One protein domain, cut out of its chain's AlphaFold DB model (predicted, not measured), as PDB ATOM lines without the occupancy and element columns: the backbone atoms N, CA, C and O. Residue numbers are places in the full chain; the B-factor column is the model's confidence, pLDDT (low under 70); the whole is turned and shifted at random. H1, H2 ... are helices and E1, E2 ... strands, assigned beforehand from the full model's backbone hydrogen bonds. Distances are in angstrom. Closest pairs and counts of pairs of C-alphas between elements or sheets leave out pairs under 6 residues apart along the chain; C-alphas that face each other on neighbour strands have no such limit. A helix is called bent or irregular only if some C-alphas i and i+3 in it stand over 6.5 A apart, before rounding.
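This is residues 37 to 163 of the 718 residues of an uncharacterized protein of Bacillus sp. FJAT-27231 (UniProt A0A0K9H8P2). A long, twisted three-stranded sheet has two helices, H1 and H2, over one face, and the short helix H3 lies at one end. H1 and H2 form a helical hairpin. The printed part has 127 residues, with three named helices and three named strands that follow each other along the chain as H1, H2, E1, H3, E2, E3; the class is mixed, helices and strands, and the sheet, in the order E1, E2, E3, is antiparallel. The whole is loose, with a radius of gyration of the C-alphas of 17.3 A, and elongated, spanning 58 by 32 by 20 A.

H1, residues 37 to 69, begins at C-alpha 37 (109.670, 29.277, 86.754) and is 48.3 A long. H2, residues 82 to 100, is 27.8 A long and irregular: C-alphas 83 and 86 are 7.5 A apart. E1 is residues 107 to 114, 21.1 A; H3 is 124 to 129, 8.8 A; E2 is 133 to 142, 29.2 A. E3, residues 151 to 161, is 31.9 A long and ends at C-alpha 161 (82.364, 40.033, 125.031).

E2 is the inner strand. N 111 and O 138 of E1 and E2 are 2.9 A apart, within hydrogen-bond range. In the hairpin E2 and E3, N 135 and O 158 are 2.8 A apart, within that range too. H1 and H2 are on the same face, two layers with the sheet. H1 is over E2 and E3 at a height over the sheet of 7.7 A and runs along the strands, but only just, at 29 degrees to E2 on the local plane; its closest C-alphas to E2 are Ser 53 and Val 139, 5.4 A. H2 is over E1 and E2 at a height of 9.1 A, along the strands. Residues 56 to 67 of H1 touch residues 92 to 100 of H2, closest at the C-alphas of Ile 60 and Leu 96, 6.6 A, opposite ways at a steep tilt of 41 degrees. H3, not on the sheet, touches residues 82 to 83 of H2, about perpendicular at 81 degrees; the closest C-alphas are Pro 82 and Glu 129, 5.6 A. Every O i to N i+4 pair is within hydrogen-bond range in H1 and H3, and 13 of 15 are in H2.

The C-alphas farthest apart, Thr 37 and Ala 78, are 59.2 A apart. The printed part has no cut, and the link from H1 to H2 is long. Residues 144 to 148 have pLDDT under 70.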
ATOM      1  N   THR A  37     111.108  29.355  87.069       85.88
ATOM      2  CA  THR A  37     109.670  29.277  86.754       85.88
ATOM      3  C   THR A  37     108.906  28.483  87.812       85.88
ATOM      4  O   THR A  37     107.922  28.978  88.355       85.88
ATOM      5  N   LYS A  38     109.411  27.301  88.195       83.69
ATOM      6  CA  LYS A  38     108.802  26.462  89.235       83.69
ATOM      7  C   LYS A  38     108.778  27.144  90.607       83.69
ATOM      8  O   LYS A  38     107.810  27.001  91.343       83.69
ATOM      9  N   ARG A  39     109.822  27.904  90.965       81.88
ATOM     10  CA  ARG A  39     109.849  28.682  92.220       81.88
ATOM     11  C   ARG A  39     108.819  29.807  92.218       81.88
ATOM     12  O   ARG A  39     108.186  30.032  93.242       81.88
ATOM     13  N   THR A  40     108.637  30.490  91.091       85.69
ATOM     14  CA  THR A  40     107.596  31.516  90.955       85.69
ATOM     15  C   THR A  40     106.194  30.909  91.026       85.69
ATOM     16  O   THR A  40     105.335  31.475  91.690       85.69
ATOM     17  N   GLU A  41     105.969  29.751  90.401       83.88
ATOM     18  CA  GLU A  41     104.691  29.030  90.467       83.88
ATOM     19  C   GLU A  41     104.346  28.604  91.903       83.88
ATOM     20  O   GLU A  41     103.251  28.897  92.374       83.88
ATOM     21  N   ILE A  42     105.306  28.019  92.630       83.50
ATOM     22  CA  ILE A  42     105.141  27.659  94.048       83.50
ATOM     23  C   ILE A  42     104.827  28.898  94.891       83.50
ATOM     24  O   ILE A  42     103.867  28.879  95.649       83.50
ATOM     25  N   ARG A  43     105.584  29.994  94.724       84.56
ATOM     26  CA  ARG A  43     105.344  31.243  95.469       84.56
ATOM     27  C   ARG A  43     103.961  31.824  95.206       84.56
ATOM     28  O   ARG A  43     103.346  32.363  96.118       84.56
ATOM     29  N   LYS A  44     103.478  31.739  93.966       86.88
ATOM     30  CA  LYS A  44     102.129  32.188  93.629       86.88
ATOM     31  C   LYS A  44     101.084  31.347  94.359       86.88
ATOM     32  O   LYS A  44     100.220  31.917  95.009       86.88
ATOM     33  N   GLU A  45     101.189  30.022  94.295       85.69
ATOM     34  CA  GLU A  45     100.262  29.129  95.000       85.69
ATOM     35  C   GLU A  45     100.327  29.331  96.525       85.69
ATOM     36  O   GLU A  45      99.293  29.324  97.183       85.69
ATOM     37  N   GLU A  46     101.508  29.584  97.099       84.44
ATOM     38  CA  GLU A  46     101.652  29.937  98.519       84.44
ATOM     39  C   GLU A  46     100.887  31.213  98.886       84.44
ATOM     40  O   GLU A  46     100.126  31.202  99.854       84.44
ATOM     41  N   ILE A  47     101.061  32.290  98.112       87.50
ATOM     42  CA  ILE A  47     100.357  33.561  98.327       87.50
ATOM     43  C   ILE A  47      98.847  33.374  98.141       87.50
ATOM     44  O   ILE A  47      98.070  33.845  98.967       87.50
ATOM     45  N   ASP A  48      98.426  32.649  97.104       87.62
ATOM     46  CA  ASP A  48      97.012  32.394  96.820       87.62
ATOM     47  C   ASP A  48      96.348  31.604  97.967       87.62
ATOM     48  O   ASP A  48      95.208  31.894  98.338       87.62
ATOM     49  N   LYS A  49      97.051  30.631  98.571       89.12
ATOM     50  CA  LYS A  49      96.531  29.858  99.715       89.12
ATOM     51  C   LYS A  49      96.515  30.649 101.010       89.12
ATOM     52  O   LYS A  49      95.520  30.560 101.724       89.12
ATOM     53  N   ALA A  50      97.549  31.443 101.273       87.62
ATOM     54  CA  ALA A  50      97.543  32.386 102.384       87.62
ATOM     55  C   ALA A  50      96.363  33.363 102.259       87.62
ATOM     56  O   ALA A  50      95.584  33.526 103.189       87.62
ATOM     57  N   PHE A  51      96.147  33.951 101.082       89.19
ATOM     58  CA  PHE A  51      95.022  34.860 100.869       89.19
ATOM     59  C   PHE A  51      93.663  34.159 101.011       89.19
ATOM     60  O   PHE A  51      92.722  34.731 101.562       89.19
ATOM     61  N   ALA A  52      93.544  32.911 100.545       89.44
ATOM     62  CA  ALA A  52      92.319  32.132 100.690       89.44
ATOM     63  C   ALA A  52      91.965  31.856 102.161       89.44
ATOM     64  O   ALA A  52      90.798  32.005 102.524       89.44
ATOM     65  N   SER A  53      92.936  31.486 103.006       91.25
ATOM     66  CA  SER A  53      92.685  31.255 104.434       91.25
ATOM     67  C   SER A  53      92.321  32.547 105.168       91.25
ATOM     68  O   SER A  53      91.346  32.549 105.917       91.25
ATOM     69  N   ILE A  54      93.012  33.657 104.883       90.44
ATOM     70  CA  ILE A  54      92.683  34.987 105.427       90.44
ATOM     71  C   ILE A  54      91.250  35.381 105.075       90.44
ATOM     72  O   ILE A  54      90.457  35.718 105.948       90.44
ATOM     73  N   LYS A  55      90.892  35.279 103.792       90.75
ATOM     74  CA  LYS A  55      89.556  35.642 103.320       90.75
ATOM     75  C   LYS A  55      88.464  34.844 104.030       90.75
ATOM     76  O   LYS A  55      87.410  35.393 104.336       90.75
ATOM     77  N   VAL A  56      88.695  33.554 104.268       92.88
ATOM     78  CA  VAL A  56      87.742  32.707 104.994       92.88
ATOM     79  C   VAL A  56      87.656  33.106 106.463       92.88
ATOM     80  O   VAL A  56      86.551  33.138 106.990       92.88
ATOM     81  N   ILE A  57      88.764  33.478 107.114       91.44
ATOM     82  CA  ILE A  57      88.724  34.040 108.472       91.44
ATOM     83  C   ILE A  57      87.880  35.315 108.520       91.44
ATOM     84  O   ILE A  57      87.031  35.439 109.404       91.44
ATOM     85  N   ASP A  58      88.058  36.237 107.575       88.06
ATOM     86  CA  ASP A  58      87.274  37.476 107.536       88.06
ATOM     87  C   ASP A  58      85.780  37.195 107.318       88.06
ATOM     88  O   ASP A  58      84.930  37.784 107.985       88.06
ATOM     89  N   GLN A  59      85.452  36.235 106.447       90.06
ATOM     90  CA  GLN A  59      84.075  35.783 106.221       90.06
ATOM     91  C   GLN A  59      83.465  35.108 107.457       90.06
ATOM     92  O   GLN A  59      82.337  35.423 107.821       90.06
ATOM     93  N   ILE A  60      84.209  34.228 108.134       92.88
ATOM     94  CA  ILE A  60      83.790  33.612 109.402       92.88
ATOM     95  C   ILE A  60      83.557  34.689 110.463       92.88
ATOM     96  O   ILE A  60      82.550  34.637 111.158       92.88
ATOM     97  N   THR A  61      84.458  35.668 110.581       90.00
ATOM     98  CA  THR A  61      84.325  36.764 111.553       90.00
ATOM     99  C   THR A  61      83.045  37.565 111.296       90.00
ATOM    100  O   THR A  61      82.291  37.830 112.230       90.00
ATOM    101  N   ALA A  62      82.760  37.893 110.030       87.31
ATOM    102  CA  ALA A  62      81.555  38.620 109.635       87.31
ATOM    103  C   ALA A  62      80.261  37.805 109.838       87.31
ATOM    104  O   ALA A  62      79.264  38.332 110.328       87.31
ATOM    105  N   ASP A  63      80.266  36.512 109.512       91.38
ATOM    106  CA  ASP A  63      79.098  35.647 109.709       91.38
ATOM    107  C   ASP A  63      78.841  35.359 111.198       91.38
ATOM    108  O   ASP A  63      77.686  35.345 111.628       91.38
ATOM    109  N   LEU A  64      79.895  35.149 111.998       92.12
ATOM    110  CA  LEU A  64      79.788  34.982 113.451       92.12
ATOM    111  C   LEU A  64      79.165  36.223 114.078       92.12
ATOM    112  O   LEU A  64      78.242  36.127 114.876       92.12
ATOM    113  N   SER A  65      79.629  37.389 113.654       88.81
ATOM    114  CA  SER A  65      79.083  38.676 114.046       88.81
ATOM    115  C   SER A  65      77.585  38.791 113.786       88.81
ATOM    116  O   SER A  65      76.825  39.123 114.695       88.81
ATOM    117  N   ALA A  66      77.159  38.497 112.557       88.25
ATOM    118  CA  ALA A  66      75.752  38.538 112.189       88.25
ATOM    119  C   ALA A  66      74.936  37.527 113.009       88.25
ATOM    120  O   ALA A  66      73.802  37.804 113.398       88.25
ATOM    121  N   ALA A  67      75.521  36.368 113.322       90.81
ATOM    122  CA  ALA A  67      74.891  35.367 114.168       90.81
ATOM    123  C   ALA A  67      74.725  35.839 115.625       90.81
ATOM    124  O   ALA A  67      73.670  35.588 116.205       90.81
ATOM    125  N   LEU A  68      75.701  36.545 116.208       89.75
ATOM    126  CA  LEU A  68      75.604  37.080 117.577       89.75
ATOM    127  C   LEU A  68      74.524  38.161 117.724       89.75
ATOM    128  O   LEU A  68      73.929  38.293 118.788       89.75
ATOM    129  N   GLN A  69      74.247  38.907 116.656       86.06
ATOM    130  CA  GLN A  69      73.222  39.954 116.646       86.06
ATOM    131  C   GLN A  69      71.848  39.454 116.178       86.06
ATOM    132  O   GLN A  69      70.853  40.173 116.268       86.06
ATOM    133  N   SER A  70      71.769  38.218 115.676       85.00
ATOM    134  CA  SER A  70      70.513  37.642 115.203       85.00
ATOM    135  C   SER A  70      69.581  37.316 116.377       85.00
ATOM    136  O   SER A  70      69.968  36.540 117.261       85.00
ATOM    137  N   PRO A  71      68.322  37.797 116.361       80.50
ATOM    138  CA  PRO A  71      67.319  37.417 117.355       80.50
ATOM    139  C   PRO A  71      67.090  35.902 117.437       80.50
ATOM    140  O   PRO A  71      66.754  35.390 118.497       80.50
ATOM    141  N   GLU A  72      67.306  35.161 116.344       82.19
ATOM    142  CA  GLU A  72      67.075  33.707 116.292       82.19
ATOM    143  C   GLU A  72      68.049  32.907 117.169       82.19
ATOM    144  O   GLU A  72      67.712  31.819 117.638       82.19
ATOM    145  N   ASN A  73      69.244  33.448 117.419       82.12
ATOM    146  CA  ASN A  73      70.275  32.771 118.203       82.12
ATOM    147  C   ASN A  73      70.169  33.065 119.707       82.12
ATOM    148  O   ASN A  73      70.901  32.459 120.492       82.12
ATOM    149  N   ASN A  74      69.255  33.955 120.123       80.25
ATOM    150  CA  ASN A  74      69.046  34.353 121.520       80.25
ATOM    151  C   ASN A  74      70.369  34.748 122.221       80.25
ATOM    152  O   ASN A  74      70.644  34.317 123.340       80.25
ATOM    153  N   MET A  75      71.226  35.503 121.531       83.12
ATOM    154  CA  MET A  75      72.529  35.973 122.038       83.12
ATOM    155  C   MET A  75      72.467  37.408 122.592       83.12
ATOM    156  O   MET A  75      73.503  38.014 122.868       83.12
ATOM    157  N   ALA A  76      71.256  37.952 122.747       84.00
ATOM    158  CA  ALA A  76      71.029  39.208 123.444       84.00
ATOM    159  C   ALA A  76      71.423  39.066 124.918       84.00
ATOM    160  O   ALA A  76      71.174  38.027 125.534       84.00
ATOM    161  N   ILE A  77      72.013  40.118 125.485       82.69
ATOM    162  CA  ILE A  77      72.533  40.097 126.860       82.69
ATOM    163  C   ILE A  77      71.416  39.839 127.880       82.69
ATOM    164  O   ILE A  77      71.621  39.094 128.833       82.69
ATOM    165  N   ALA A  78      70.202  40.326 127.613       80.00
ATOM    166  CA  ALA A  78      69.023  40.066 128.440       80.00
ATOM    167  C   ALA A  78      68.598  38.579 128.503       80.00
ATOM    168  O   ALA A  78      67.949  38.168 129.463       80.00
ATOM    169  N   ASP A  79      68.960  37.764 127.504       82.44
ATOM    170  CA  ASP A  79      68.481  36.380 127.340       82.44
ATOM    171  C   ASP A  79      69.567  35.313 127.582       82.44
ATOM    172  O   ASP A  79      69.311  34.099 127.491       82.44
ATOM    173  N   ILE A  80      70.800  35.748 127.854       84.25
ATOM    174  CA  ILE A  80      71.978  34.892 127.982       84.25
ATOM    175  C   ILE A  80      72.556  34.972 129.393       84.25
ATOM    176  O   ILE A  80      72.561  36.014 130.033       84.25
ATOM    177  N   ALA A  81      73.048  33.839 129.890       86.44
ATOM    178  CA  ALA A  81      73.662  33.749 131.207       86.44
ATOM    179  C   ALA A  81      75.084  33.183 131.077       86.44
ATOM    180  O   ALA A  81      75.315  32.336 130.205       86.44
ATOM    181  N   PRO A  82      76.021  33.538 131.976       87.06
ATOM    182  CA  PRO A  82      77.376  32.975 131.981       87.06
ATOM    183  C   PRO A  82      77.406  31.440 131.913       87.06
ATOM    184  O   PRO A  82      78.190  30.846 131.175       87.06
ATOM    185  N   ALA A  83      76.454  30.776 132.578       86.94
ATOM    186  CA  ALA A  83      76.334  29.320 132.582       86.94
ATOM    187  C   ALA A  83      75.982  28.691 131.214       86.94
ATOM    188  O   ALA A  83      76.191  27.491 131.026       86.94
ATOM    189  N   ASN A  84      75.420  29.451 130.265       88.31
ATOM    190  CA  ASN A  84      74.964  28.931 128.970       88.31
ATOM    191  C   ASN A  84      75.651  29.565 127.744       88.31
ATOM    192  O   ASN A  84      75.454  29.072 126.633       88.31
ATOM    193  N   VAL A  85      76.487  30.594 127.921       90.25
ATOM    194  CA  VAL A  85      77.143  31.293 126.800       90.25
ATOM    195  C   VAL A  85      78.032  30.364 125.967       90.25
ATOM    196  O   VAL A  85      77.903  30.327 124.745       90.25
ATOM    197  N   SER A  86      78.857  29.523 126.604       90.69
ATOM    198  CA  SER A  86      79.759  28.603 125.894       90.69
ATOM    199  C   SER A  86      79.008  27.568 125.055       90.69
ATOM    200  O   SER A  86      79.433  27.244 123.948       90.69
ATOM    201  N   SER A  87      77.891  27.029 125.553       91.06
ATOM    202  CA  SER A  87      77.133  26.015 124.809       91.06
ATOM    203  C   SER A  87      76.428  26.613 123.591       91.06
ATOM    204  O   SER A  87      76.411  25.976 122.536       91.06
ATOM    205  N   ARG A  88      75.917  27.847 123.699       91.25
ATOM    206  CA  ARG A  88      75.319  28.583 122.574       91.25
ATOM    207  C   ARG A  88      76.358  28.987 121.533       91.25
ATOM    208  O   ARG A  88      76.150  28.730 120.350       91.25
ATOM    209  N   LEU A  89      77.500  29.528 121.963       92.69
ATOM    210  CA  LEU A  89      78.605  29.864 121.061       92.69
ATOM    211  C   LEU A  89      79.089  28.634 120.294       92.69
ATOM    212  O   LEU A  89      79.184  28.679 119.072       92.69
ATOM    213  N   ASN A  90      79.295  27.504 120.973       93.00
ATOM    214  CA  ASN A  90      79.727  26.271 120.314       93.00
ATOM    215  C   ASN A  90      78.751  25.804 119.221       93.00
ATOM    216  O   ASN A  90      79.199  25.288 118.199       93.00
ATOM    217  N   ALA A  91      77.439  26.008 119.386       92.94
ATOM    218  CA  ALA A  91      76.465  25.683 118.343       92.94
ATOM    219  C   ALA A  91      76.655  26.552 117.085       92.94
ATOM    220  O   ALA A  91      76.664  26.022 115.974       92.94
ATOM    221  N   ILE A  92      76.878  27.860 117.259       94.31
ATOM    222  CA  ILE A  92      77.144  28.796 116.156       94.31
ATOM    223  C   ILE A  92      78.471  28.446 115.464       94.31
ATOM    224  O   ILE A  92      78.533  28.347 114.240       94.31
ATOM    225  N   LEU A  93      79.532  28.201 116.239       94.75
ATOM    226  CA  LEU A  93      80.858  27.875 115.704       94.75
ATOM    227  C   LEU A  93      80.862  26.550 114.920       94.75
ATOM    228  O   LEU A  93      81.550  26.439 113.906       94.75
ATOM    229  N   LEU A  94      80.065  25.559 115.337       94.44
ATOM    230  CA  LEU A  94      79.897  24.301 114.599       94.44
ATOM    231  C   LEU A  94      79.198  24.500 113.243       94.44
ATOM    232  O   LEU A  94      79.614  23.873 112.266       94.44
ATOM    233  N   ASP A  95      78.191  25.378 113.156       94.44
ATOM    234  CA  ASP A  95      77.552  25.729 111.875       94.44
ATOM    235  C   ASP A  95      78.548  26.412 110.926       94.44
ATOM    236  O   ASP A  95      78.690  26.019 109.765       94.44
ATOM    237  N   LEU A  96      79.315  27.381 111.438       94.88
ATOM    238  CA  LEU A  96      80.339  28.080 110.658       94.88
ATOM    239  C   LEU A  96      81.435  27.125 110.174       94.88
ATOM    240  O   LEU A  96      81.816  27.179 109.002       94.88
ATOM    241  N   LYS A  97      81.897  26.205 111.031       95.25
ATOM    242  CA  LYS A  97      82.847  25.154 110.639       95.25
ATOM    243  C   LYS A  97      82.301  24.339 109.469       95.25
ATOM    244  O   LYS A  97      82.974  24.221 108.451       95.25
ATOM    245  N   ALA A  98      81.070  23.835 109.573       94.31
ATOM    246  CA  ALA A  98      80.451  23.029 108.520       94.31
ATOM    247  C   ALA A  98      80.254  23.802 107.201       94.31
ATOM    248  O   ALA A  98      80.322  23.216 106.120       94.31
ATOM    249  N   ARG A  99      80.022  25.118 107.275       94.19
ATOM    250  CA  ARG A  99      79.835  25.992 106.107       94.19
ATOM    251  C   ARG A  99      81.136  26.265 105.347       94.19
ATOM    252  O   ARG A  99      81.124  26.291 104.113       94.19
ATOM    253  N   TYR A 100      82.231  26.508 106.068       94.25
ATOM    254  CA  TYR A 100      83.493  26.990 105.497       94.25
ATOM    255  C   TYR A 100      84.560  25.903 105.313       94.25
ATOM    256  O   TYR A 100      85.409  26.041 104.429       94.25
ATOM    257  N   GLU A 101      84.508  24.810 106.077       93.88
ATOM    258  CA  GLU A 101      85.377  23.649 105.875       93.88
ATOM    259  C   GLU A 101      84.940  22.890 104.618       93.88
ATOM    260  O   GLU A 101      84.022  22.070 104.622       93.88
ATOM    261  N   ASN A 102      85.583  23.211 103.495       89.75
ATOM    262  CA  ASN A 102      85.263  22.630 102.202       89.75
ATOM    263  C   ASN A 102      86.546  22.295 101.423       89.75
ATOM    264  O   ASN A 102      87.081  23.154 100.702       89.75
ATOM    265  N   PRO A 103      87.016  21.033 101.510       85.44
ATOM    266  CA  PRO A 103      88.215  20.585 100.810       85.44
ATOM    267  C   PRO A 103      88.133  20.750  99.287       85.44
ATOM    268  O   PRO A 103      89.153  21.020  98.653       85.44
ATOM    269  N   GLU A 104      86.937  20.675  98.690       82.50
ATOM    270  CA  GLU A 104      86.743  20.887  97.246       82.50
ATOM    271  C   GLU A 104      87.006  22.343  96.832       82.50
ATOM    272  O   GLU A 104      87.470  22.606  95.723       82.50
ATOM    273  N   LYS A 105      86.765  23.300  97.736       81.38
ATOM    274  CA  LYS A 105      87.099  24.724  97.551       81.38
ATOM    275  C   LYS A 105      88.524  25.069  98.003       81.38
ATOM    276  O   LYS A 105      88.917  26.234  97.947       81.38
ATOM    277  N   GLY A 106      89.317  24.073  98.407       84.75
ATOM    278  CA  GLY A 106      90.715  24.235  98.808       84.75
ATOM    279  C   GLY A 106      90.932  24.646 100.266       84.75
ATOM    280  O   GLY A 106      92.061  25.004 100.607       84.75
ATOM    281  N   ILE A 107      89.889  24.588 101.102       91.56
ATOM    282  CA  ILE A 107      89.964  24.791 102.555       91.56
ATOM    283  C   ILE A 107      89.908  23.417 103.220       91.56
ATOM    284  O   ILE A 107      88.876  22.757 103.209       91.56
ATOM    285  N   GLU A 108      91.040  22.959 103.742       91.50
ATOM    286  CA  GLU A 108      91.186  21.608 104.293       91.50
ATOM    287  C   GLU A 108      90.562  21.483 105.683       91.50
ATOM    288  O   GLU A 108      89.969  20.454 105.983       91.50
ATOM    289  N   GLN A 109      90.718  22.513 106.517       93.31
ATOM    290  CA  GLN A 109      90.309  22.470 107.917       93.31
ATOM    291  C   GLN A 109      89.959  23.869 108.426       93.31
ATOM    292  O   GLN A 109      90.691  24.826 108.156       93.31
ATOM    293  N   VAL A 110      88.878  23.959 109.200       95.56
ATOM    294  CA  VAL A 110      88.519  25.126 110.014       95.56
ATOM    295  C   VAL A 110      88.387  24.659 111.459       95.56
ATOM    296  O   VAL A 110      87.651  23.714 111.736       95.56
ATOM    297  N   ASP A 111      89.091  25.282 112.397       94.88
ATOM    298  CA  ASP A 111      89.024  24.902 113.809       94.88
ATOM    299  C   ASP A 111      88.877  26.105 114.734       94.88
ATOM    300  O   ASP A 111      89.404  27.178 114.452       94.88
ATOM    301  N   PHE A 112      88.158  25.899 115.836       94.69
ATOM    302  CA  PHE A 112      87.901  26.906 116.860       94.69
ATOM    303  C   PHE A 112      88.351  26.350 118.205       94.69
ATOM    304  O   PHE A 112      87.799  25.356 118.681       94.69
ATOM    305  N   LYS A 113      89.333  26.995 118.830       94.38
ATOM    306  CA  LYS A 113      89.845  26.595 120.140       94.38
ATOM    307  C   LYS A 113      89.488  27.644 121.184       94.38
ATOM    308  O   LYS A 113      89.949  28.773 121.073       94.38
ATOM    309  N   ASP A 114      88.713  27.268 122.198       92.81
ATOM    310  CA  ASP A 114      88.515  28.109 123.383       92.81
ATOM    311  C   ASP A 114      89.830  28.161 124.174       92.81
ATOM    312  O   ASP A 114      90.340  27.132 124.618       92.81
ATOM    313  N   VAL A 115      90.409  29.353 124.292       91.31
ATOM    314  CA  VAL A 115      91.667  29.611 125.005       91.31
ATOM    315  C   VAL A 115      91.462  30.502 126.231       91.31
ATOM    316  O   VAL A 115      92.445  30.933 126.834       91.31
ATOM    317  N   THR A 116      90.206  30.758 126.619       88.12
ATOM    318  CA  THR A 116      89.824  31.691 127.693       88.12
ATOM    319  C   THR A 116      90.593  31.421 128.990       88.12
ATOM    320  O   THR A 116      91.211  32.325 129.550       88.12
ATOM    321  N   VAL A 117      90.603  30.161 129.439       88.38
ATOM    322  CA  VAL A 117      91.280  29.739 130.679       88.38
ATOM    323  C   VAL A 117      92.695  29.224 130.403       88.38
ATOM    324  O   VAL A 117      93.613  29.530 131.160       88.38
ATOM    325  N   ASP A 118      92.904  28.491 129.303       87.25
ATOM    326  CA  ASP A 118      94.192  27.861 128.965       87.25
ATOM    327  C   ASP A 118      95.345  28.873 128.856       87.25
ATOM    328  O   ASP A 118      96.478  28.584 129.248       87.25
ATOM    329  N   LYS A 119      95.058  30.073 128.337       83.88
ATOM    330  CA  LYS A 119      96.024  31.173 128.216       83.88
ATOM    331  C   LYS A 119      95.941  32.191 129.359       83.88
ATOM    332  O   LYS A 119      96.625  33.203 129.301       83.88
ATOM    333  N   HIS A 120      95.179  31.890 130.412       81.00
ATOM    334  CA  HIS A 120      95.016  32.734 131.600       81.00
ATOM    335  C   HIS A 120      94.461  34.138 131.302       81.00
ATOM    336  O   HIS A 120      94.729  35.065 132.062       81.00
ATOM    337  N   TYR A 121      93.671  34.293 130.232       79.19
ATOM    338  CA  TYR A 121      92.945  35.542 129.987       79.19
ATOM    339  C   TYR A 121      91.913  35.787 131.089       79.19
ATOM    340  O   TYR A 121      91.811  36.892 131.602       79.19
ATOM    341  N   LEU A 122      91.201  34.728 131.492       81.12
ATOM    342  CA  LEU A 122      90.339  34.717 132.670       81.12
ATOM    343  C   LEU A 122      90.652  33.493 133.534       81.12
ATOM    344  O   LEU A 122      90.972  32.411 133.035       81.12
ATOM    345  N   THR A 123      90.511  33.641 134.849       84.81
ATOM    346  CA  THR A 123      90.474  32.487 135.756       84.81
ATOM    347  C   THR A 123      89.212  31.659 135.516       84.81
ATOM    348  O   THR A 123      88.235  32.129 134.928       84.81
ATOM    349  N   LYS A 124      89.197  30.414 136.003       85.62
ATOM    350  CA  LYS A 124      88.015  29.556 135.872       85.62
ATOM    351  C   LYS A 124      86.771  30.188 136.514       85.62
ATOM    352  O   LYS A 124      85.721  30.188 135.886       85.62
ATOM    353  N   THR A 125      86.928  30.777 137.699       84.38
ATOM    354  CA  THR A 125      85.869  31.510 138.409       84.38
ATOM    355  C   THR A 125      85.338  32.673 137.572       84.38
ATOM    356  O   THR A 125      84.154  32.701 137.262       84.38
ATOM    357  N   GLN A 126      86.224  33.549 137.083       81.25
ATOM    358  CA  GLN A 126      85.829  34.686 136.238       81.25
ATOM    359  C   GLN A 126      85.135  34.239 134.946       81.25
ATOM    360  O   GLN A 126      84.154  34.839 134.523       81.25
ATOM    361  N   SER A 127      85.610  33.172 134.301       83.81
ATOM    362  CA  SER A 127      84.964  32.645 133.095       83.81
ATOM    363  C   SER A 127      83.560  32.090 133.380       83.81
ATOM    364  O   SER A 127      82.676  32.219 132.533       83.81
ATOM    365  N   ASP A 128      83.333  31.502 134.555       85.25
ATOM    366  CA  ASP A 128      82.023  30.971 134.954       85.25
ATOM    367  C   ASP A 128      81.033  32.078 135.374       85.25
ATOM    368  O   ASP A 128      79.822  31.871 135.285       85.25
ATOM    369  N   GLU A 129      81.533  33.251 135.770       83.88
ATOM    370  CA  GLU A 129      80.741  34.412 136.213       83.88
ATOM    371  C   GLU A 129      80.498  35.449 135.102       83.88
ATOM    372  O   GLU A 129      79.579  36.257 135.205       83.88
ATOM    373  N   THR A 130      81.253  35.396 133.999       83.94
ATOM    374  CA  THR A 130      81.191  36.387 132.910       83.94
ATOM    375  C   THR A 130      80.730  35.795 131.577       83.94
ATOM    376  O   THR A 130      80.814  34.589 131.320       83.94
ATOM    377  N   LEU A 131      80.269  36.670 130.678       87.00
ATOM    378  CA  LEU A 131      79.894  36.313 129.303       87.00
ATOM    379  C   LEU A 131      81.094  36.253 128.336       87.00
ATOM    380  O   LEU A 131      80.949  35.773 127.212       87.00
ATOM    381  N   THR A 132      82.273  36.711 128.762       87.31
ATOM    382  CA  THR A 132      83.455  36.872 127.905       87.31
ATOM    383  C   THR A 132      84.101  35.535 127.554       87.31
ATOM    384  O   THR A 132      84.390  34.725 128.436       87.31
ATOM    385  N   ARG A 133      84.367  35.288 126.269       89.44
ATOM    386  CA  ARG A 133      85.072  34.089 125.782       89.44
ATOM    387  C   ARG A 133      86.131  34.456 124.753       89.44
ATOM    388  O   ARG A 133      85.891  35.305 123.902       89.44
ATOM    389  N   VAL A 134      87.281  33.790 124.800       90.81
ATOM    390  CA  VAL A 134      88.394  33.997 123.865       90.81
ATOM    391  C   VAL A 134      88.610  32.731 123.046       90.81
ATOM    392  O   VAL A 134      88.917  31.674 123.592       90.81
ATOM    393  N   TYR A 135      88.477  32.847 121.728       92.31
ATOM    394  CA  TYR A 135      88.676  31.763 120.774       92.31
ATOM    395  C   TYR A 135      89.849  32.058 119.840       92.31
ATOM    396  O   TYR A 135      90.009  33.177 119.364       92.31
ATOM    397  N   GLU A 136      90.633  31.039 119.507       93.19
ATOM    398  CA  GLU A 136      91.545  31.072 118.363       93.19
ATOM    399  C   GLU A 136      90.936  30.306 117.196       93.19
ATOM    400  O   GLU A 136      90.550  29.142 117.334       93.19
ATOM    401  N   ILE A 137      90.844  30.976 116.050       94.75
ATOM    402  CA  ILE A 137      90.382  30.393 114.795       94.75
ATOM    403  C   ILE A 137      91.593  29.992 113.973       94.75
ATOM    404  O   ILE A 137      92.449  30.835 113.714       94.75
ATOM    405  N   TYR A 138      91.609  28.752 113.496       94.94
ATOM    406  CA  TYR A 138      92.607  28.242 112.563       94.94
ATOM    407  C   TYR A 138      91.937  27.868 111.243       94.94
ATOM    408  O   TYR A 138      91.029  27.036 111.218       94.94
ATOM    409  N   VAL A 139      92.401  28.436 110.130       95.06
ATOM    410  CA  VAL A 139      91.928  28.081 108.783       95.06
ATOM    411  C   VAL A 139      93.099  27.605 107.943       95.06
ATOM    412  O   VAL A 139      93.986  28.384 107.601       95.06
ATOM    413  N   THR A 140      93.083  26.323 107.577       93.94
ATOM    414  CA  THR A 140      94.128  25.699 106.755       93.94
ATOM    415  C   THR A 140      93.672  25.585 105.305       93.94
ATOM    416  O   THR A 140      92.741  24.842 104.986       93.94
ATOM    417  N   ALA A 141      94.355  26.288 104.404       91.75
ATOM    418  CA  ALA A 141      94.175  26.168 102.962       91.75
ATOM    419  C   ALA A 141      95.249  25.255 102.358       91.75
ATOM    420  O   ALA A 141      96.429  25.341 102.709       91.75
ATOM    421  N   LYS A 142      94.853  24.398 101.411       87.31
ATOM    422  CA  LYS A 142      95.742  23.411 100.780       87.31
ATOM    423  C   LYS A 142      95.643  23.422  99.257       87.31
ATOM    424  O   LYS A 142      94.586  23.696  98.676       87.31
ATOM    425  N   THR A 143      96.761  23.164  98.584       79.75
ATOM    426  CA  THR A 143      96.817  22.943  97.129       79.75
ATOM    427  C   THR A 143      96.406  21.515  96.756       79.75
ATOM    428  O   THR A 143      96.574  20.573  97.526       79.75
ATOM    429  N   GLY A 144      95.863  21.329  95.547       67.00
ATOM    430  CA  GLY A 144      95.635  19.984  95.008       67.00
ATOM    431  C   GLY A 144      96.955  19.219  94.836       67.00
ATOM    432  O   GLY A 144      98.001  19.835  94.620       67.00
ATOM    433  N   GLU A 145      96.911  17.885  94.902       60.12
ATOM    434  CA  GLU A 145      98.109  17.021  94.899       60.12
ATOM    435  C   GLU A 145      99.041  17.247  93.690       60.12
ATOM    436  O   GLU A 145     100.252  17.049  93.789       60.12
ATOM    437  N   GLU A 146      98.510  17.744  92.570       59.81
ATOM    438  CA  GLU A 146      99.252  18.014  91.332       59.81
ATOM    439  C   GLU A 146     100.170  19.254  91.389       59.81
ATOM    440  O   GLU A 146     101.073  19.383  90.563       59.81
ATOM    441  N   LYS A 147      99.981  20.164  92.359       59.22
ATOM    442  CA  LYS A 147     100.638  21.490  92.399       59.22
ATOM    443  C   LYS A 147     101.681  21.670  93.510       59.22
ATOM    444  O   LYS A 147     102.113  22.784  93.791       59.22
ATOM    445  N   GLY A 148     102.127  20.566  94.107       61.16
ATOM    446  CA  GLY A 148     103.024  20.579  95.261       61.16
ATOM    447  C   GLY A 148     102.226  20.850  96.531       61.16
ATOM    448  O   GLY A 148     101.561  21.868  96.622       61.16
ATOM    449  N   ASN A 149     102.257  19.901  97.467       72.25
ATOM    450  CA  ASN A 149     101.471  19.829  98.704       72.25
ATOM    451  C   ASN A 149     101.762  20.997  99.676       72.25
ATOM    452  O   ASN A 149     102.423  20.818 100.697       72.25
ATOM    453  N   ILE A 150     101.320  22.200  99.319       82.06
ATOM    454  CA  ILE A 150     101.486  23.445 100.062       82.06
ATOM    455  C   ILE A 150     100.273  23.593 100.972       82.06
ATOM    456  O   ILE A 150      99.128  23.461 100.529       82.06
ATOM    457  N   ARG A 151     100.539  23.880 102.243       86.81
ATOM    458  CA  ARG A 151      99.535  24.141 103.274       86.81
ATOM    459  C   ARG A 151      99.870  25.482 103.906       86.81
ATOM    460  O   ARG A 151     101.039  25.724 104.191       86.81
ATOM    461  N   ARG A 152      98.863  26.336 104.067       90.50
ATOM    462  CA  ARG A 152      98.978  27.611 104.778       90.50
ATOM    463  C   ARG A 152      97.869  27.710 105.798       90.50
ATOM    464  O   ARG A 152      96.709  27.485 105.446       90.50
ATOM    465  N   THR A 153      98.227  28.055 107.023       92.19
ATOM    466  CA  THR A 153      97.279  28.179 108.123       92.19
ATOM    467  C   THR A 153      97.231  29.624 108.559       92.19
ATOM    468  O   THR A 153      98.230  30.165 109.017       92.19
ATOM    469  N   ALA A 154      96.072  30.255 108.400       93.12
ATOM    470  CA  ALA A 154      95.828  31.548 109.018       93.12
ATOM    471  C   ALA A 154      95.268  31.335 110.428       93.12
ATOM    472  O   ALA A 154      94.437  30.443 110.626       93.12
ATOM    473  N   THR A 155      95.716  32.154 111.376       93.44
ATOM    474  CA  THR A 155      95.261  32.152 112.767       93.44
ATOM    475  C   THR A 155      94.783  33.543 113.154       93.44
ATOM    476  O   THR A 155      95.428  34.536 112.818       93.44
ATOM    477  N   LYS A 156      93.650  33.626 113.858       91.94
ATOM    478  CA  LYS A 156      93.121  34.883 114.402       91.94
ATOM    479  C   LYS A 156      92.494  34.651 115.771       91.94
ATOM    480  O   LYS A 156      91.719  33.708 115.939       91.94
ATOM    481  N   ARG A 157      92.810  35.515 116.736       90.56
ATOM    482  CA  ARG A 157      92.184  35.522 118.065       90.56
ATOM    483  C   ARG A 157      90.913  36.368 118.020       90.56
ATOM    484  O   ARG A 157      90.946  37.504 117.554       90.56
ATOM    485  N   LEU A 158      89.813  35.811 118.514       89.62
ATOM    486  CA  LEU A 158      88.535  36.485 118.703       89.62
ATOM    487  C   LEU A 158      88.182  36.510 120.190       89.62
ATOM    488  O   LEU A 158      88.059  35.463 120.820       89.62
ATOM    489  N   ILE A 159      87.970  37.696 120.732       88.75
ATOM    490  CA  ILE A 159      87.376  37.924 122.043       88.75
ATOM    491  C   ILE A 159      85.899  38.241 121.800       88.75
ATOM    492  O   ILE A 159      85.558  39.145 121.042       88.75
ATOM    493  N   ILE A 160      85.010  37.469 122.407       89.12
ATOM    494  CA  ILE A 160      83.561  37.634 122.326       89.12
ATOM    495  C   ILE A 160      83.109  38.131 123.688       89.12
ATOM    496  O   ILE A 160      83.295  37.424 124.675       89.12
ATOM    497  N   SER A 161      82.568  39.344 123.755       86.50
ATOM    498  CA  SER A 161      82.364  40.033 125.031       86.50
ATOM    499  C   SER A 161      81.191  41.021 124.976       86.50
ATOM    500  O   SER A 161      80.964  41.614 123.915       86.50
ATOM    501  N   PRO A 162      80.453  41.241 126.084       84.81
ATOM    502  CA  PRO A 162      79.403  42.257 126.192       84.81
ATOM    503  C   PRO A 162      79.981  43.667 126.425       84.81
ATOM    504  O   PRO A 162      79.414  44.456 127.169       84.81
ATOM    505  N   LEU A 163      81.141  43.975 125.847       85.56
ATOM    506  CA  LEU A 163      81.777  45.277 126.027       85.56
ATOM    507  C   LEU A 163      81.170  46.318 125.068       85.56
ATOM    508  O   LEU A 163      80.770  45.958 123.952       85.56
TER     509      LEU A 163